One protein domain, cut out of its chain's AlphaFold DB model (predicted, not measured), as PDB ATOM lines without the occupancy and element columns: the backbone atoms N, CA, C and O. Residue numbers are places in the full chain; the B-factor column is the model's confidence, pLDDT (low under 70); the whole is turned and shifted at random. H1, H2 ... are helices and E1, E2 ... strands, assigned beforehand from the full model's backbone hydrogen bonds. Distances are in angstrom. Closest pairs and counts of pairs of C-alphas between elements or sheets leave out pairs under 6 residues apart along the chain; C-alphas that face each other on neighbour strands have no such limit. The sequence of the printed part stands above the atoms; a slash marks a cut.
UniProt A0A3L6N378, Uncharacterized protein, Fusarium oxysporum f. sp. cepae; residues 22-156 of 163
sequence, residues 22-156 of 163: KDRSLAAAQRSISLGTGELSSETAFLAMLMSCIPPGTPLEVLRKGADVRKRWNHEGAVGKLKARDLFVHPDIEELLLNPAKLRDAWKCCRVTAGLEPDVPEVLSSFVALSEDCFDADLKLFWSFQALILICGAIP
ATOM      1  N   LYS A  22      -8.567  11.570  -8.846       92.75
ATOM      2  CA  LYS A  22      -8.762  10.434  -9.760       92.75
ATOM      3  C   LYS A  22      -7.743  10.444 -10.893       92.75
ATOM      4  O   LYS A  22      -6.979   9.495 -11.027       92.75
ATOM      5  N   ASP A  23      -7.688  11.547 -11.634       92.50
ATOM      6  CA  ASP A  23      -6.781  11.710 -12.772       92.50
ATOM      7  C   ASP A  23      -5.321  11.675 -12.315       92.50
ATOM      8  O   ASP A  23      -4.479  11.045 -12.951       92.50
ATOM      9  N   ARG A  24      -5.022  12.277 -11.155       92.50
ATOM     10  CA  ARG A  24      -3.688  12.233 -10.538       92.50
ATOM     11  C   ARG A  24      -3.287  10.821 -10.121       92.50
ATOM     12  O   ARG A  24      -2.148  10.435 -10.350       92.50
ATOM     13  N   SER A  25      -4.212  10.051  -9.549       91.94
ATOM     14  CA  SER A  25      -3.982   8.651  -9.163       91.94
ATOM     15  C   SER A  25      -3.755   7.772 -10.382       91.94
ATOM     16  O   SER A  25      -2.840   6.956 -10.385       91.94
ATOM     17  N   LEU A  26      -4.558   7.963 -11.430       91.25
ATOM     18  CA  LEU A  26      -4.400   7.244 -12.685       91.25
ATOM     19  C   LEU A  26      -3.051   7.564 -13.333       91.25
ATOM     20  O   LEU A  26      -2.304   6.648 -13.663       91.25
ATOM     21  N   ALA A  27      -2.696   8.847 -13.434       89.44
ATOM     22  CA  ALA A  27      -1.410   9.273 -13.975       89.44
ATOM     23  C   ALA A  27      -0.226   8.747 -13.145       89.44
ATOM     24  O   ALA A  27       0.775   8.318 -13.714       89.44
ATOM     25  N   ALA A  28      -0.328   8.754 -11.812       89.06
ATOM     26  CA  ALA A  28       0.689   8.188 -10.925       89.06
ATOM     27  C   ALA A  28       0.853   6.677 -11.143       89.06
ATOM     28  O   ALA A  28       1.975   6.197 -11.292       89.06
ATOM     29  N   ALA A  29      -0.255   5.938 -11.230       87.75
ATOM     30  CA  ALA A  29      -0.241   4.502 -11.490       87.75
ATOM     31  C   ALA A  29       0.352   4.173 -12.872       87.75
ATOM     32  O   ALA A  29       1.182   3.277 -12.977       87.75
ATOM     33  N   GLN A  30      -0.000   4.935 -13.912       86.69
ATOM     34  CA  GLN A  30       0.511   4.758 -15.279       86.69
ATOM     35  C   GLN A  30       2.007   5.057 -15.426       86.69
ATOM     36  O   GLN A  30       2.657   4.516 -16.316       86.69
ATOM     37  N   ARG A  31       2.576   5.926 -14.580       82.69
ATOM     38  CA  ARG A  31       4.027   6.183 -14.574       82.69
ATOM     39  C   ARG A  31       4.827   5.040 -13.957       82.69
ATOM     40  O   ARG A  31       6.040   4.987 -14.146       82.69
ATOM     41  N   SER A  32       4.181   4.149 -13.210       79.31
ATOM     42  CA  SER A  32       4.881   3.066 -12.539       79.31
ATOM     43  C   SER A  32       5.330   2.003 -13.521       79.31
ATOM     44  O   SER A  32       4.522   1.348 -14.175       79.31
ATOM     45  N   ILE A  33       6.639   1.767 -13.542       64.69
ATOM     46  CA  ILE A  33       7.270   0.704 -14.329       64.69
ATOM     47  C   ILE A  33       6.670  -0.664 -13.959       64.69
ATOM     48  O   ILE A  33       6.462  -1.503 -14.832       64.69
ATOM     49  N   SER A  34       6.318  -0.861 -12.685       65.38
ATOM     50  CA  SER A  34       5.719  -2.100 -12.173       65.38
ATOM     51  C   SER A  34       4.285  -2.339 -12.650       65.38
ATOM     52  O   SER A  34       3.780  -3.449 -12.513       65.38
ATOM     53  N   LEU A  35       3.616  -1.311 -13.184       68.69
ATOM     54  CA  LEU A  35       2.271  -1.403 -13.754       68.69
ATOM     55  C   LEU A  35       2.258  -1.282 -15.291       68.69
ATOM     56  O   LEU A  35       1.190  -1.165 -15.896       68.69
ATOM     57  N   GLY A  36       3.418  -1.361 -15.943       64.50
ATOM     58  CA  GLY A  36       3.510  -1.329 -17.401       64.50
ATOM     59  C   GLY A  36       2.852  -0.097 -18.044       64.50
ATOM     60  O   GLY A  36       2.472   0.867 -17.388       64.50
ATOM     61  N   THR A  37       2.728  -0.113 -19.370       60.53
ATOM     62  CA  THR A  37       2.217   1.026 -20.157       60.53
ATOM     63  C   THR A  37       0.778   0.832 -20.648       60.53
ATOM     64  O   THR A  37       0.350   1.512 -21.580       60.53
ATOM     65  N   GLY A  38       0.047  -0.143 -20.101       66.62
ATOM     66  CA  GLY A  38      -1.329  -0.438 -20.509       66.62
ATOM     67  C   GLY A  38      -2.335   0.601 -20.002       66.62
ATOM     68  O   GLY A  38      -2.095   1.283 -19.006       66.62
ATOM     69  N   GLU A  39      -3.493   0.703 -20.663       76.69
ATOM     70  CA  GLU A  39      -4.614   1.503 -20.159       76.69
ATOM     71  C   GLU A  39      -5.161   0.879 -18.863       76.69
ATOM     72  O   GLU A  39      -5.877  -0.122 -18.878       76.69
ATOM     73  N   LEU A  40      -4.790   1.457 -17.718       82.81
ATOM     74  CA  LEU A  40      -5.322   1.076 -16.411       82.81
ATOM     75  C   LEU A  40      -6.721   1.666 -16.207       82.81
ATOM     76  O   LEU A  40      -6.966   2.830 -16.522       82.81
ATOM     77  N   SER A  41      -7.625   0.890 -15.604       89.56
ATOM     78  CA  SER A  41      -8.891   1.439 -15.112       89.56
ATOM     79  C   SER A  41      -8.675   2.286 -13.856       89.56
ATOM     80  O   SER A  41      -7.716   2.077 -13.103       89.56
ATOM     81  N   SER A  42      -9.610   3.196 -13.576       90.31
ATOM     82  CA  SER A  42      -9.619   3.979 -12.334       90.31
ATOM     83  C   SER A  42      -9.608   3.083 -11.095       90.31
ATOM     84  O   SER A  42      -8.862   3.338 -10.159       90.31
ATOM     85  N   GLU A  43     -10.373   1.991 -11.098       92.44
ATOM     86  CA  GLU A  43     -10.413   1.024  -9.996       92.44
ATOM     87  C   GLU A  43      -9.053   0.361  -9.759       92.44
ATOM     88  O   GLU A  43      -8.624   0.206  -8.614       92.44
ATOM     89  N   THR A  44      -8.359   0.003 -10.842       90.62
ATOM     90  CA  THR A  44      -7.021  -0.595 -10.780       90.62
ATOM     91  C   THR A  44      -6.020   0.410 -10.223       90.62
ATOM     92  O   THR A  44      -5.256   0.079  -9.318       90.62
ATOM     93  N   ALA A  45      -6.072   1.659 -10.695       90.81
ATOM     94  CA  ALA A  45      -5.245   2.733 -10.165       90.81
ATOM     95  C   ALA A  45      -5.520   2.962  -8.672       90.81
ATOM     96  O   ALA A  45      -4.588   3.022  -7.882       90.81
ATOM     97  N   PHE A  46      -6.781   3.014  -8.242       92.56
ATOM     98  CA  PHE A  46      -7.128   3.233  -6.833       92.56
ATOM     99  C   PHE A  46      -6.592   2.124  -5.932       92.56
ATOM    100  O   PHE A  46      -6.034   2.402  -4.868       92.56
ATOM    101  N   LEU A  47      -6.717   0.868  -6.366       91.81
ATOM    102  CA  LEU A  47      -6.159  -0.252  -5.620       91.81
ATOM    103  C   LEU A  47      -4.624  -0.194  -5.579       91.81
ATOM    104  O   LEU A  47      -4.048  -0.433  -4.521       91.81
ATOM    105  N   ALA A  48      -3.967   0.178  -6.680       90.06
ATOM    106  CA  ALA A  48      -2.521   0.401  -6.732       90.06
ATOM    107  C   ALA A  48      -2.046   1.475  -5.743       90.06
ATOM    108  O   ALA A  48      -1.077   1.262  -5.007       90.06
ATOM    109  N   MET A  49      -2.763   2.600  -5.669       91.31
ATOM    110  CA  MET A  49      -2.467   3.664  -4.711       91.31
ATOM    111  C   MET A  49      -2.627   3.175  -3.266       91.31
ATOM    112  O   MET A  49      -1.744   3.402  -2.442       91.31
ATOM    113  N   LEU A  50      -3.706   2.444  -2.954       90.75
ATOM    114  CA  LEU A  50      -3.901   1.850  -1.625       90.75
ATOM    115  C   LEU A  50      -2.791   0.856  -1.272       90.75
ATOM    116  O   LEU A  50      -2.250   0.928  -0.175       90.75
ATOM    117  N   MET A  51      -2.413  -0.035  -2.192       87.56
ATOM    118  CA  MET A  51      -1.320  -0.995  -1.979       87.56
ATOM    119  C   MET A  51       0.014  -0.308  -1.683       87.56
ATOM    120  O   MET A  51       0.796  -0.822  -0.888       87.56
ATOM    121  N   SER A  52       0.252   0.868  -2.264       87.62
ATOM    122  CA  SER A  52       1.458   1.663  -2.005       87.62
ATOM    123  C   SER A  52       1.464   2.344  -0.632       87.62
ATOM    124  O   SER A  52       2.524   2.707  -0.132       87.62
ATOM    125  N   CYS A  53       0.295   2.543  -0.022       89.44
ATOM    126  CA  CYS A  53       0.140   3.236   1.259       89.44
ATOM    127  C   CYS A  53      -0.143   2.289   2.439       89.44
ATOM    128  O   CYS A  53      -0.385   2.751   3.554       89.44
ATOM    129  N   ILE A  54      -0.141   0.975   2.209       87.81
ATOM    130  CA  ILE A  54      -0.514  -0.048   3.191       87.81
ATOM    131  C   ILE A  54       0.671  -0.986   3.437       87.81
ATOM    132  O   ILE A  54       1.437  -1.258   2.510       87.81
ATOM    133  N   PRO A  55       0.835  -1.521   4.665       84.00
ATOM    134  CA  PRO A  55       1.870  -2.502   4.943       84.00
ATOM    135  C   PRO A  55       1.804  -3.716   3.999       84.00
ATOM    136  O   PRO A  55       0.721  -4.282   3.797       84.00
ATOM    137  N   PRO A  56       2.949  -4.168   3.466       84.00
ATOM    138  CA  PRO A  56       3.005  -5.332   2.592       84.00
ATOM    139  C   PRO A  56       2.478  -6.593   3.278       84.00
ATOM    140  O   PRO A  56       2.715  -6.814   4.465       84.00
ATOM    141  N   GLY A  57       1.784  -7.445   2.525       83.81
ATOM    142  CA  GLY A  57       1.214  -8.696   3.031       83.81
ATOM    143  C   GLY A  57      -0.122  -8.524   3.759       83.81
ATOM    144  O   GLY A  57      -0.685  -9.509   4.236       83.81
ATOM    145  N   THR A  58      -0.669  -7.306   3.817       87.56
ATOM    146  CA  THR A  58      -2.013  -7.061   4.356       87.56
ATOM    147  C   THR A  58      -3.058  -7.803   3.512       87.56
ATOM    148  O   THR A  58      -3.129  -7.557   2.310       87.56
ATOM    149  N   PRO A  59      -3.899  -8.689   4.075       89.00
ATOM    150  CA  PRO A  59      -4.930  -9.371   3.294       89.00
ATOM    151  C   PRO A  59      -5.908  -8.384   2.653       89.00
ATOM    152  O   PRO A  59      -6.345  -7.441   3.314       89.00
ATOM    153  N   LEU A  60      -6.326  -8.630   1.407       87.94
ATOM    154  CA  LEU A  60      -7.306  -7.786   0.705       87.94
ATOM    155  C   LEU A  60      -8.613  -7.634   1.507       87.94
ATOM    156  O   LEU A  60      -9.238  -6.573   1.545       87.94
ATOM    157  N   GLU A  61      -8.968  -8.685   2.246       89.56
ATOM    158  CA  GLU A  61     -10.107  -8.722   3.159       89.56
ATOM    159  C   GLU A  61     -10.055  -7.656   4.267       89.56
ATOM    160  O   GLU A  61     -11.101  -7.227   4.755       89.56
ATOM    161  N   VAL A  62      -8.861  -7.208   4.676       90.31
ATOM    162  CA  VAL A  62      -8.705  -6.134   5.669       90.31
ATOM    163  C   VAL A  62      -9.294  -4.837   5.130       90.31
ATOM    164  O   VAL A  62     -10.060  -4.191   5.839       90.31
ATOM    165  N   LEU A  63      -9.029  -4.493   3.866       90.31
ATOM    166  CA  LEU A  63      -9.599  -3.295   3.249       90.31
ATOM    167  C   LEU A  63     -11.118  -3.372   3.144       90.31
ATOM    168  O   LEU A  63     -11.805  -2.416   3.496       90.31
ATOM    169  N   ARG A  64     -11.648  -4.530   2.734       92.50
ATOM    170  CA  ARG A  64     -13.097  -4.753   2.660       92.50
ATOM    171  C   ARG A  64     -13.755  -4.592   4.031       92.50
ATOM    172  O   ARG A  64     -14.726  -3.856   4.174       92.50
ATOM    173  N   LYS A  65     -13.180  -5.211   5.066       91.62
ATOM    174  CA  LYS A  65     -13.626  -5.064   6.462       91.62
ATOM    175  C   LYS A  65     -13.510  -3.631   6.977       91.62
ATOM    176  O   LYS A  65     -14.314  -3.231   7.817       91.62
ATOM    177  N   GLY A  66     -12.497  -2.900   6.521       92.12
ATOM    178  CA  GLY A  66     -12.274  -1.491   6.816       92.12
ATOM    179  C   GLY A  66     -13.304  -0.570   6.171       92.12
ATOM    180  O   GLY A  66     -13.690   0.419   6.794       92.12
ATOM    181  N   ALA A  67     -13.786  -0.923   4.978       93.44
ATOM    182  CA  ALA A  67     -14.829  -0.208   4.245       93.44
ATOM    183  C   ALA A  67     -16.251  -0.516   4.757       93.44
ATOM    184  O   ALA A  67     -17.130   0.341   4.704       93.44
ATOM    185  N   ASP A  68     -16.480  -1.728   5.268       94.06
ATOM    186  CA  ASP A  68     -17.808  -2.195   5.679       94.06
ATOM    187  C   ASP A  68     -18.351  -1.512   6.948       94.06
ATOM    188  O   ASP A  68     -17.616  -1.011   7.816       94.06
ATOM    189  N   VAL A  69     -19.681  -1.534   7.073       90.88
ATOM    190  CA  VAL A  69     -20.420  -1.006   8.218       90.88
ATOM    191  C   VAL A  69     -20.087  -1.821   9.456       90.88
ATOM    192  O   VAL A  69     -20.471  -2.984   9.594       90.88
ATOM    193  N   ARG A  70     -19.411  -1.199  10.422       87.69
ATOM    194  CA  ARG A  70     -18.977  -1.888  11.646       87.69
ATOM    195  C   ARG A  70     -19.166  -1.033  12.882       87.69
ATOM    196  O   ARG A  70     -19.313   0.183  12.809       87.69
ATOM    197  N   LYS A  71     -19.174  -1.710  14.032       87.00
ATOM    198  CA  LYS A  71     -19.131  -1.060  15.344       87.00
ATOM    199  C   LYS A  71     -17.770  -0.397  15.536       87.00
ATOM    200  O   LYS A  71     -16.761  -1.098  15.475       87.00
ATOM    201  N   ARG A  72     -17.767   0.918  15.748       83.44
ATOM    202  CA  ARG A  72     -16.584   1.782  15.862       83.44
ATOM    203  C   ARG A  72     -16.843   2.875  16.895       83.44
ATOM    204  O   ARG A  72     -18.002   3.214  17.138       83.44
ATOM    205  N   TRP A  73     -15.779   3.422  17.472       80.12
ATOM    206  CA  TRP A  73     -15.872   4.632  18.284       80.12
ATOM    207  C   TRP A  73     -16.258   5.815  17.392       80.12
ATOM    208  O   TRP A  73     -15.671   6.011  16.328       80.12
ATOM    209  N   ASN A  74     -17.279   6.562  17.796       80.81
ATOM    210  CA  ASN A  74     -17.674   7.809  17.159       80.81
ATOM    211  C   ASN A  74     -16.888   8.989  17.768       80.81
ATOM    212  O   ASN A  74     -16.117   8.832  18.715       80.81
ATOM    213  N   HIS A  75     -17.109  10.189  17.237       78.81
ATOM    214  CA  HIS A  75     -16.479  11.424  17.717       78.81
ATOM    215  C   HIS A  75     -16.866  11.808  19.160       78.81
ATOM    216  O   HIS A  75     -16.212  12.653  19.760       78.81
ATOM    217  N   GLU A  76     -17.907  11.191  19.717       83.81
ATOM    218  CA  GLU A  76     -18.366  11.379  21.098       83.81
ATOM    219  C   GLU A  76     -17.743  10.352  22.058       83.81
ATOM    220  O   GLU A  76     -18.052  10.351  23.246       83.81
ATOM    221  N   GLY A  77     -16.892   9.447  21.558       79.94
ATOM    222  CA  GLY A  77     -16.342   8.357  22.356       79.94
ATOM    223  C   GLY A  77     -17.377   7.284  22.705       79.94
ATOM    224  O   GLY A  77     -17.212   6.591  23.697       79.94
ATOM    225  N   ALA A  78     -18.435   7.122  21.905       84.44
ATOM    226  CA  ALA A  78     -19.411   6.037  22.017       84.44
ATOM    227  C   ALA A  78     -19.250   5.014  20.881       84.44
ATOM    228  O   ALA A  78     -18.782   5.339  19.791       84.44
ATOM    229  N   VAL A  79     -19.673   3.766  21.100       85.88
ATOM    230  CA  VAL A  79     -19.620   2.718  20.067       85.88
ATOM    231  C   VAL A  79     -20.900   2.724  19.227       85.88
ATOM    232  O   VAL A  79     -21.972   2.351  19.706       85.88
ATOM    233  N   GLY A  80     -20.780   3.076  17.948       86.88
ATOM    234  CA  GLY A  80     -21.878   3.105  16.977       86.88
ATOM    235  C   GLY A  80     -21.591   2.263  15.733       86.88
ATOM    236  O   GLY A  80     -20.442   1.925  15.455       86.88
ATOM    237  N   LYS A  81     -22.631   1.901  14.967       89.81
ATOM    238  CA  LYS A  81     -22.455   1.342  13.615       89.81
ATOM    239  C   LYS A  81     -22.177   2.493  12.652       89.81
ATOM    240  O   LYS A  81     -23.082   3.281  12.399       89.81
ATOM    241  N   LEU A  82     -20.959   2.567  12.131       89.06
ATOM    242  CA  LEU A  82     -20.523   3.622  11.216       89.06
ATOM    243  C   LEU A  82     -20.090   3.015   9.882       89.06
ATOM    244  O   LEU A  82     -19.513   1.920   9.853       89.06
ATOM    245  N   LYS A  83     -20.375   3.732   8.794       89.88
ATOM    246  CA  LYS A  83     -19.822   3.467   7.463       89.88
ATOM    247  C   LYS A  83     -18.421   4.064   7.366       89.88
ATOM    248  O   LYS A  83     -18.092   4.999   8.096       89.88
ATOM    249  N   ALA A  84     -17.599   3.576   6.443       89.62
ATOM    250  CA  ALA A  84     -16.273   4.152   6.240       89.62
ATOM    251  C   ALA A  84     -16.351   5.595   5.717       89.62
ATOM    252  O   ALA A  84     -15.552   6.436   6.125       89.62
ATOM    253  N   ARG A  85     -17.368   5.917   4.902       89.81
ATOM    254  CA  ARG A  85     -17.629   7.304   4.469       89.81
ATOM    255  C   ARG A  85     -17.918   8.277   5.618       89.81
ATOM    256  O   ARG A  85     -17.591   9.454   5.508       89.81
ATOM    257  N   ASP A  86     -18.477   7.789   6.729       87.94
ATOM    258  CA  ASP A  86     -18.730   8.605   7.929       87.94
ATOM    259  C   ASP A  86     -17.419   8.942   8.662       87.94
ATOM    260  O   ASP A  86     -17.377   9.829   9.511       87.94
ATOM    261  N   LEU A  87     -16.344   8.227   8.317       86.00
ATOM    262  CA  LEU A  87     -14.979   8.393   8.805       86.00
ATOM    263  C   LEU A  87     -14.049   8.894   7.694       86.00
ATOM    264  O   LEU A  87     -12.855   8.613   7.717       86.00
ATOM    265  N   PHE A  88     -14.593   9.648   6.732       87.06
ATOM    266  CA  PHE A  88     -13.827  10.368   5.710       87.06
ATOM    267  C   PHE A  88     -13.190   9.502   4.612       87.06
ATOM    268  O   PHE A  88     -12.376  10.009   3.830       87.06
ATOM    269  N   VAL A  89     -13.581   8.225   4.497       91.31
ATOM    270  CA  VAL A  89     -13.240   7.442   3.304       91.31
ATOM    271  C   VAL A  89     -14.028   7.964   2.104       91.31
ATOM    272  O   VAL A  89     -15.242   8.161   2.188       91.31
ATOM    273  N   HIS A  90     -13.354   8.195   0.979       93.62
ATOM    274  CA  HIS A  90     -14.015   8.697  -0.223       93.62
ATOM    275  C   HIS A  90     -15.058   7.677  -0.734       93.62
ATOM    276  O   HIS A  90     -14.732   6.491  -0.830       93.62
ATOM    277  N   PRO A  91     -16.283   8.095  -1.121       92.44
ATOM    278  CA  PRO A  91     -17.342   7.175  -1.550       92.44
ATOM    279  C   PRO A  91     -16.941   6.218  -2.676       92.44
ATOM    280  O   PRO A  91     -17.275   5.045  -2.610       92.44
ATOM    281  N   ASP A  92     -16.181   6.689  -3.668       93.12
ATOM    282  CA  ASP A  92     -15.703   5.835  -4.769       93.12
ATOM    283  C   ASP A  92     -14.717   4.747  -4.307       93.12
ATOM    284  O   ASP A  92     -14.694   3.648  -4.857       93.12
ATOM    285  N   ILE A  93     -13.906   5.042  -3.283       94.44
ATOM    286  CA  ILE A  93     -12.993   4.062  -2.682       94.44
ATOM    287  C   ILE A  93     -13.813   3.038  -1.897       94.44
ATOM    288  O   ILE A  93     -13.602   1.837  -2.032       94.44
ATOM    289  N   GLU A  94     -14.789   3.500  -1.112       94.69
ATOM    290  CA  GLU A  94     -15.709   2.617  -0.398       94.69
ATOM    291  C   GLU A  94     -16.499   1.721  -1.370       94.69
ATOM    292  O   GLU A  94     -16.600   0.520  -1.142       94.69
ATOM    293  N   GLU A  95     -17.000   2.261  -2.486       94.75
ATOM    294  CA  GLU A  95     -17.710   1.494  -3.516       94.75
ATOM    295  C   GLU A  95     -16.826   0.403  -4.130       94.75
ATOM    296  O   GLU A  95     -17.261  -0.746  -4.240       94.75
ATOM    297  N   LEU A  96     -15.582   0.741  -4.497       95.19
ATOM    298  CA  LEU A  96     -14.611  -0.228  -5.001       95.19
ATOM    299  C   LEU A  96     -14.409  -1.372  -4.002       95.19
ATOM    300  O   LEU A  96     -14.492  -2.538  -4.377       95.19
ATOM    301  N   LEU A  97     -14.175  -1.043  -2.730       95.00
ATOM    302  CA  LEU A  97     -13.864  -2.029  -1.694       95.00
ATOM    303  C   LEU A  97     -15.068  -2.893  -1.301       95.00
ATOM    304  O   LEU A  97     -14.891  -4.052  -0.924       95.00
ATOM    305  N   LEU A  98     -16.286  -2.354  -1.387       95.19
ATOM    306  CA  LEU A  98     -17.519  -3.077  -1.072       95.19
ATOM    307  C   LEU A  98     -18.075  -3.885  -2.247       95.19
ATOM    308  O   LEU A  98     -18.958  -4.713  -2.028       95.19
ATOM    309  N   ASN A  99     -17.574  -3.685  -3.468       95.25
ATOM    310  CA  ASN A  99     -17.954  -4.467  -4.638       95.25
ATOM    311  C   ASN A  99     -16.928  -5.593  -4.893       95.25
ATOM    312  O   ASN A  99     -15.863  -5.336  -5.456       95.25
ATOM    313  N   PRO A 100     -17.232  -6.863  -4.544       91.06
ATOM    314  CA  PRO A 100     -16.252  -7.945  -4.623       91.06
ATOM    315  C   PRO A 100     -15.771  -8.238  -6.047       91.06
ATOM    316  O   PRO A 100     -14.637  -8.679  -6.218       91.06
ATOM    317  N   ALA A 101     -16.617  -8.008  -7.057       92.06
ATOM    318  CA  ALA A 101     -16.245  -8.201  -8.454       92.06
ATOM    319  C   ALA A 101     -15.230  -7.134  -8.885       92.06
ATOM    320  O   ALA A 101     -14.119  -7.486  -9.271       92.06
ATOM    321  N   LYS A 102     -15.556  -5.844  -8.690       93.62
ATOM    322  CA  LYS A 102     -14.646  -4.728  -9.009       93.62
ATOM    323  C   LYS A 102     -13.310  -4.856  -8.278       93.62
ATOM    324  O   LYS A 102     -12.261  -4.679  -8.888       93.62
ATOM    325  N   LEU A 103     -13.343  -5.189  -6.985       91.56
ATOM    326  CA  LEU A 103     -12.138  -5.333  -6.174       91.56
ATOM    327  C   LEU A 103     -11.245  -6.479  -6.664       91.56
ATOM    328  O   LEU A 103     -10.034  -6.307  -6.801       91.56
ATOM    329  N   ARG A 104     -11.842  -7.643  -6.948       89.44
ATOM    330  CA  ARG A 104     -11.108  -8.803  -7.461       89.44
ATOM    331  C   ARG A 104     -10.531  -8.529  -8.845       89.44
ATOM    332  O   ARG A 104      -9.397  -8.923  -9.105       89.44
ATOM    333  N   ASP A 105     -11.283  -7.871  -9.718       90.75
ATOM    334  CA  ASP A 105     -10.823  -7.544 -11.066       90.75
ATOM    335  C   ASP A 105      -9.678  -6.524 -11.022       90.75
ATOM    336  O   ASP A 105      -8.639  -6.758 -11.634       90.75
ATOM    337  N   ALA A 106      -9.787  -5.476 -10.196       91.00
ATOM    338  CA  ALA A 106      -8.697  -4.527  -9.957       91.00
ATOM    339  C   ALA A 106      -7.437  -5.213  -9.398       91.00
ATOM    340  O   ALA A 106      -6.323  -4.919  -9.839       91.00
ATOM    341  N   TRP A 107      -7.595  -6.154  -8.459       89.44
ATOM    342  CA  TRP A 107      -6.476  -6.915  -7.893       89.44
ATOM    343  C   TRP A 107      -5.812  -7.812  -8.942       89.44
ATOM    344  O   TRP A 107      -4.587  -7.806  -9.069       89.44
ATOM    345  N   LYS A 108      -6.608  -8.531  -9.743       88.12
ATOM    346  CA  LYS A 108      -6.104  -9.351 -10.852       88.12
ATOM    347  C   LYS A 108      -5.341  -8.509 -11.861       88.12
ATOM    348  O   LYS A 108      -4.262  -8.928 -12.263       88.12
ATOM    349  N   CYS A 109      -5.871  -7.345 -12.238       88.31
ATOM    350  CA  CYS A 109      -5.183  -6.413 -13.122       88.31
ATOM    351  C   CYS A 109      -3.828  -6.029 -12.527       88.31
ATOM    352  O   CYS A 109      -2.811  -6.302 -13.147       88.31
ATOM    353  N   CYS A 110      -3.784  -5.523 -11.292       86.81
ATOM    354  CA  CYS A 110      -2.520  -5.169 -10.639       86.81
ATOM    355  C   CYS A 110      -1.508  -6.326 -10.625       86.81
ATOM    356  O   CYS A 110      -0.326  -6.119 -10.887       86.81
ATOM    357  N   ARG A 111      -1.968  -7.546 -10.332       86.00
ATOM    358  CA  ARG A 111      -1.132  -8.749 -10.289       86.00
ATOM    359  C   ARG A 111      -0.574  -9.129 -11.662       86.00
ATOM    360  O   ARG A 111       0.622  -9.370 -11.780       86.00
ATOM    361  N   VAL A 112      -1.438  -9.204 -12.680       84.50
ATOM    362  CA  VAL A 112      -1.051  -9.544 -14.062       84.50
ATOM    363  C   VAL A 112      -0.046  -8.529 -14.577       84.50
ATOM    364  O   VAL A 112       0.979  -8.893 -15.145       84.50
ATOM    365  N   THR A 113      -0.321  -7.256 -14.327       80.94
ATOM    366  CA  THR A 113       0.530  -6.164 -14.763       80.94
ATOM    367  C   THR A 113       1.895  -6.171 -14.067       80.94
ATOM    368  O   THR A 113       2.902  -5.875 -14.700       80.94
ATOM    369  N   ALA A 114       1.954  -6.612 -12.808       78.69
ATOM    370  CA  ALA A 114       3.207  -6.835 -12.090       78.69
ATOM    371  C   ALA A 114       3.939  -8.138 -12.480       78.69
ATOM    372  O   ALA A 114       4.951  -8.475 -11.867       78.69
ATOM    373  N   GLY A 115       3.439  -8.889 -13.470       80.75
ATOM    374  CA  GLY A 115       4.072 -10.115 -13.964       80.75
ATOM    375  C   GLY A 115       4.026 -11.284 -12.979       80.75
ATOM    376  O   GLY A 115       4.915 -12.131 -12.993       80.75
ATOM    377  N   LEU A 116       3.027 -11.317 -12.096       81.12
ATOM    378  CA  LEU A 116       2.899 -12.346 -11.069       81.12
ATOM    379  C   LEU A 116       2.012 -13.520 -11.500       81.12
ATOM    380  O   LEU A 116       1.019 -13.354 -12.210       81.12
ATOM    381  N   GLU A 117       2.345 -14.702 -10.979       80.19
ATOM    382  CA  GLU A 117       1.670 -15.964 -11.291       80.19
ATOM    383  C   GLU A 117       0.188 -16.016 -10.841       80.19
ATOM    384  O   GLU A 117      -0.227 -15.312  -9.909       80.19
ATOM    385  N   PRO A 118      -0.639 -16.886 -11.455       76.56
ATOM    386  CA  PRO A 118      -2.067 -17.011 -11.152       76.56
ATOM    387  C   PRO A 118      -2.413 -17.425  -9.716       76.56
ATOM    388  O   PRO A 118      -3.537 -17.162  -9.286       76.56
ATOM    389  N   ASP A 119      -1.474 -18.017  -8.978       78.62
ATOM    390  CA  ASP A 119      -1.711 -18.607  -7.652       78.62
ATOM    391  C   ASP A 119      -1.173 -17.753  -6.489       78.62
ATOM    392  O   ASP A 119      -1.080 -18.216  -5.351       78.62
ATOM    393  N   VAL A 120      -0.826 -16.484  -6.740       75.62
ATOM    394  CA  VAL A 120      -0.432 -15.564  -5.660       75.62
ATOM    395  C   VAL A 120      -1.617 -15.331  -4.705       75.62
ATOM    396  O   VAL A 120      -2.715 -15.030  -5.180       75.62
ATOM    397  N   PRO A 121      -1.421 -15.425  -3.372       80.31
ATOM    398  CA  PRO A 121      -2.468 -15.127  -2.393       80.31
ATOM    399  C   PRO A 121      -3.077 -13.730  -2.586       80.31
ATOM    400  O   PRO A 121      -2.354 -12.791  -2.914       80.31
ATOM    401  N   GLU A 122      -4.379 -13.565  -2.312       80.69
ATOM    402  CA  GLU A 122      -5.093 -12.268  -2.353       80.69
ATOM    403  C   GLU A 122      -4.680 -11.344  -1.185       80.69
ATOM    404  O   GLU A 122      -5.459 -10.986  -0.295       80.69
ATOM    405  N   VAL A 123      -3.406 -10.965  -1.173       82.12
ATOM    406  CA  VAL A 123      -2.807 -10.004  -0.253       82.12
ATOM    407  C   VAL A 123      -2.359  -8.764  -1.023       82.12
ATOM    408  O   VAL A 123      -2.062  -8.806  -2.219       82.12
ATOM    409  N   LEU A 124      -2.314  -7.641  -0.318       73.38
ATOM    410  CA  LEU A 124      -1.735  -6.383  -0.763       73.38
ATOM    411  C   LEU A 124      -0.223  -6.505  -0.602       73.38
ATOM    412  O   LEU A 124       0.342  -6.202   0.447       73.38
ATOM    413  N   SER A 125       0.438  -7.059  -1.608       65.44
ATOM    414  CA  SER A 125       1.900  -7.135  -1.647       65.44
ATOM    415  C   SER A 125       2.500  -5.919  -2.347       65.44
ATOM    416  O   SER A 125       1.888  -5.332  -3.235       65.44
ATOM    417  N   SER A 126       3.738  -5.576  -1.986       59.31
ATOM    418  CA  SER A 126       4.507  -4.444  -2.533       59.31
ATOM    419  C   SER A 126       4.862  -4.539  -4.014       59.31
ATOM    420  O   SER A 126       5.698  -3.771  -4.481       59.31
ATOM    421  N   PHE A 127       4.290  -5.468  -4.776       61.69
ATOM    422  CA  PHE A 127       4.592  -5.570  -6.202       61.69
ATOM    423  C   PHE A 127       4.113  -4.330  -6.978       61.69
ATOM    424  O   PHE A 127       4.653  -4.020  -8.033       61.69
ATOM    425  N   VAL A 128       3.171  -3.569  -6.406       58.84
ATOM    426  CA  VAL A 128       2.789  -2.221  -6.850       58.84
ATOM    427  C   VAL A 128       3.235  -1.170  -5.835       58.84
ATOM    428  O   VAL A 128       2.464  -0.294  -5.462       58.84
ATOM    429  N   ALA A 129       4.460  -1.261  -5.319       66.31
ATOM    430  CA  ALA A 129       5.052  -0.126  -4.625       66.31
ATOM    431  C   ALA A 129       5.316   0.959  -5.674       66.31
ATOM    432  O   ALA A 129       6.341   0.943  -6.355       66.31
ATOM    433  N   LEU A 130       4.346   1.857  -5.861       73.31
ATOM    434  CA  LEU A 130       4.556   3.054  -6.657       73.31
ATOM    435  C   LEU A 130       5.738   3.799  -6.029       73.31
ATOM    436  O   LEU A 130       5.771   4.014  -4.815       73.31
ATOM    437  N   SER A 131       6.731   4.131  -6.850       74.56
ATOM    438  CA  SER A 131       7.907   4.858  -6.382       74.56
ATOM    439  C   SER A 131       7.483   6.217  -5.813       74.56
ATOM    440  O   SER A 131       6.458   6.777  -6.208       74.56
ATOM    441  N   GLU A 132       8.229   6.744  -4.836       75.56
ATOM    442  CA  GLU A 132       7.832   7.977  -4.138       75.56
ATOM    443  C   GLU A 132       7.681   9.176  -5.084       75.56
ATOM    444  O   GLU A 132       6.856  10.047  -4.831       75.56
ATOM    445  N   ASP A 133       8.416   9.182  -6.194       79.31
ATOM    446  CA  ASP A 133       8.341  10.173  -7.272       79.31
ATOM    447  C   ASP A 133       7.044  10.109  -8.101       79.31
ATOM    448  O   ASP A 133       6.694  11.077  -8.781       79.31
ATOM    449  N   CYS A 134       6.297   9.005  -8.033       81.12
ATOM    450  CA  CYS A 134       4.992   8.880  -8.676       81.12
ATOM    451  C   CYS A 134       3.925   9.702  -7.942       81.12
ATOM    452  O   CYS A 134       2.926  10.095  -8.552       81.12
ATOM    453  N   PHE A 135       4.140   9.985  -6.653       81.06
ATOM    454  CA  PHE A 135       3.243  10.787  -5.839       81.06
ATOM    455  C   PHE A 135       3.726  12.227  -5.755       81.06
ATOM    456  O   PHE A 135       4.845  12.510  -5.334       81.06
ATOM    457  N   ASP A 136       2.822  13.162  -6.011       87.44
ATOM    458  CA  ASP A 136       2.957  14.458  -5.365       87.44
ATOM    459  C   ASP A 136       2.561  14.352  -3.872       87.44
ATOM    460  O   ASP A 136       1.878  13.409  -3.448       87.44
ATOM    461  N   ALA A 137       3.002  15.317  -3.061       87.56
ATOM    462  CA  ALA A 137       2.847  15.270  -1.607       87.56
ATOM    463  C   ALA A 137       1.378  15.193  -1.149       87.56
ATOM    464  O   ALA A 137       1.058  14.430  -0.232       87.56
ATOM    465  N   ASP A 138       0.478  15.928  -1.805       91.56
ATOM    466  CA  ASP A 138      -0.939  15.958  -1.437       91.56
ATOM    467  C   ASP A 138      -1.629  14.640  -1.790       91.56
ATOM    468  O   ASP A 138      -2.457  14.137  -1.028       91.56
ATOM    469  N   LEU A 139      -1.269  14.051  -2.933       91.44
ATOM    470  CA  LEU A 139      -1.777  12.756  -3.369       91.44
ATOM    471  C   LEU A 139      -1.326  11.641  -2.424       91.44
ATOM    472  O   LEU A 139      -2.141  10.800  -2.039       91.44
ATOM    473  N   LYS A 140      -0.055  11.658  -1.999       90.31
ATOM    474  CA  LYS A 140       0.461  10.713  -0.997       90.31
ATOM    475  C   LYS A 140      -0.289  10.852   0.321       90.31
ATOM    476  O   LYS A 140      -0.706   9.843   0.887       90.31
ATOM    477  N   LEU A 141      -0.491  12.083   0.795       91.62
ATOM    478  CA  LEU A 141      -1.214  12.350   2.038       91.62
ATOM    479  C   LEU A 141      -2.670  11.879   1.952       91.62
ATOM    480  O   LEU A 141      -3.146  11.217   2.875       91.62
ATOM    481  N   PHE A 142      -3.349  12.161   0.837       93.31
ATOM    482  CA  PHE A 142      -4.708  11.690   0.577       93.31
ATOM    483  C   PHE A 142      -4.789  10.167   0.705       93.31
ATOM    484  O   PHE A 142      -5.512   9.672   1.568       93.31
ATOM    485  N   TRP A 143      -4.010   9.415  -0.077       93.19
ATOM    486  CA  TRP A 143      -4.075   7.949  -0.070       93.19
ATOM    487  C   TRP A 143      -3.593   7.321   1.235       93.19
ATOM    488  O   TRP A 143      -4.190   6.344   1.688       93.19
ATOM    489  N   SER A 144      -2.593   7.915   1.890       92.00
ATOM    490  CA  SER A 144      -2.141   7.484   3.218       92.00
ATOM    491  C   SER A 144      -3.249   7.635   4.258       92.00
ATOM    492  O   SER A 144      -3.452   6.747   5.083       92.00
ATOM    493  N   PHE A 145      -4.013   8.728   4.199       93.00
ATOM    494  CA  PHE A 145      -5.146   8.940   5.093       93.00
ATOM    495  C   PHE A 145      -6.279   7.940   4.825       93.00
ATOM    496  O   PHE A 145      -6.791   7.331   5.764       93.00
ATOM    497  N   GLN A 146      -6.625   7.698   3.552       93.75
ATOM    498  CA  GLN A 146      -7.611   6.676   3.176       93.75
ATOM    499  C   GLN A 146      -7.196   5.286   3.694       93.75
ATOM    500  O   GLN A 146      -7.982   4.601   4.351       93.75
ATOM    501  N   ALA A 147      -5.938   4.898   3.460       93.06
ATOM    502  CA  ALA A 147      -5.358   3.641   3.922       93.06
ATOM    503  C   ALA A 147      -5.405   3.500   5.450       93.06
ATOM    504  O   ALA A 147      -5.841   2.466   5.960       93.06
ATOM    505  N   LEU A 148      -5.019   4.548   6.183       92.38
ATOM    506  CA  LEU A 148      -5.027   4.563   7.645       92.38
ATOM    507  C   LEU A 148      -6.429   4.297   8.204       92.38
ATOM    508  O   LEU A 148      -6.595   3.422   9.055       92.38
ATOM    509  N   ILE A 149      -7.443   5.016   7.713       91.56
ATOM    510  CA  ILE A 149      -8.823   4.836   8.183       91.56
ATOM    511  C   ILE A 149      -9.328   3.421   7.880       91.56
ATOM    512  O   ILE A 149      -9.993   2.816   8.724       91.56
ATOM    513  N   LEU A 150      -8.999   2.867   6.711       92.81
ATOM    514  CA  LEU A 150      -9.404   1.514   6.330       92.81
ATOM    515  C   LEU A 150      -8.740   0.447   7.212       92.81
ATOM    516  O   LEU A 150      -9.437  -0.429   7.726       92.81
ATOM    517  N   ILE A 151      -7.427   0.537   7.449       91.25
ATOM    518  CA  ILE A 151      -6.698  -0.408   8.313       91.25
ATOM    519  C   ILE A 151      -7.224  -0.338   9.746       91.25
ATOM    520  O   ILE A 151      -7.641  -1.357  10.299       91.25
ATOM    521  N   CYS A 152      -7.248   0.857  10.346       88.31
ATOM    522  CA  CYS A 152      -7.751   1.046  11.708       88.31
ATOM    523  C   CYS A 152      -9.215   0.611  11.817       88.31
ATOM    524  O   CYS A 152      -9.629   0.001  12.799       88.31
ATOM    525  N   GLY A 153      -9.989   0.860  10.763       88.56
ATOM    526  CA  GLY A 153     -11.374   0.451  10.638       88.56
ATOM    527  C   GLY A 153     -11.616  -1.054  10.593       88.56
ATOM    528  O   GLY A 153     -12.698  -1.523  10.951       88.56
ATOM    529  N   ALA A 154     -10.623  -1.826  10.157       90.12
ATOM    530  CA  ALA A 154     -10.704  -3.278  10.124       90.12
ATOM    531  C   ALA A 154     -10.516  -3.909  11.515       90.12
ATOM    532  O   ALA A 154     -10.983  -5.037  11.739       90.12
ATOM    533  N   ILE A 155      -9.883  -3.189  12.447       86.75
ATOM    534  CA  ILE A 155      -9.643  -3.632  13.823       86.75
ATOM    535  C   ILE A 155     -10.984  -3.668  14.581       86.75
ATOM    536  O   ILE A 155     -11.734  -2.690  14.572       86.75
ATOM    537  N   PRO A 156     -11.347  -4.786  15.234       80.88
ATOM    538  CA  PRO A 156     -12.545  -4.836  16.065       80.88
ATOM    539  C   PRO A 156     -12.474  -3.812  17.208       80.88
ATOM    540  O   PRO A 156     -11.479  -3.759  17.918       80.88
TER     541      PRO A 156
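AT A GLANCE: This is residues 22 to 156 of the 163 residues of an uncharacterized protein of Fusarium oxysporum f. sp. cepae (UniProt A0A3L6N378). Look for a body of crossed helices built round H2, with H1, H6 and the long H7 packed on it, while a small strand hairpin, E1 and E2, lies at one end of the longest axis. H3 and H4 pack on the later part of H7, towards the hairpin, and a long link without named elements, residues 114 to 136, leads from H6 to H7. The printed part has 135 residues with seven named helices and two strands, in the order H1 H2 H3 E1 E2 H4 H5 H6 H7; its class is mostly helix, and its one sheet, E1 - E2, is antiparallel. The whole is compact, with a radius of gyration of the C-alphas of 14.6 A and spans of 47 by 34 by 21 A.

IN THESE COORDINATES: Find C-alpha 70 at (-18.977, -1.888, 11.646), where E1, residues 70 to 73, begins; E2 is residues 79 to 82. Before them come H1, residues 22 to 31, 14.3 A long, H2, residues 42 to 52, 15.3 A long, and H3, residues 60 to 67. After them come H4, residues 84 to 87, H5, residues 91 to 98, and H6, residues 100 to 113, 19.7 A long. H7, residues 137 to 154, runs 25.8 A from C-alpha 137 at (2.847, 15.270, -1.607) to C-alpha 154 at (-10.704, -3.278, 10.124).

HOW THE PARTS SIT: Start at the hairpin E1 and E2, where N 72 and O 80 are 2.9 A apart and N 82 and O 70 are 3.0 A apart, within hydrogen-bond range. From there go to H7: its residues 149 to 154 touch H3, about perpendicular at 89 degrees, the C-alphas of Gly 66 and Ala 154 being closest at 4.1 A. Its residues 149 to 153 touch H4, closest at Leu 87 and Ile 149, with C-alphas 7.1 A apart. Its residues 143 to 147 touch H2, about perpendicular at 81 degrees, closest at the C-alphas of Leu 50 and Ala 147, 6.0 A. H2 touches H6, only just about perpendicular at 70.2 degrees, the C-alphas of Thr 44 and Ala 106 being closest at 4.4 A. H1 touches H2, closest at the C-alphas of Leu 26 and Ala 45, 5.2 A, the same way at a steep tilt of 68 degrees, only just short of about perpendicular. H5 touches H3, closest at the C-alphas of Arg 64 and Leu 97, 5.2 A. In H1, H2, H3, H5, H6 and H7 every O i to N i+4 pair is within hydrogen-bond range; H4 is too short for such a pair.

THE WHOLE: The C-alphas of Thr 37 and Ala 78 are the two farthest apart, at 47.7 A. The printed part has no cut, and the link from H6 to H7 is long. Mean pLDDT of the printed part is 85.8; look for values under 70 at residues 33 to 38 and 125 to 129.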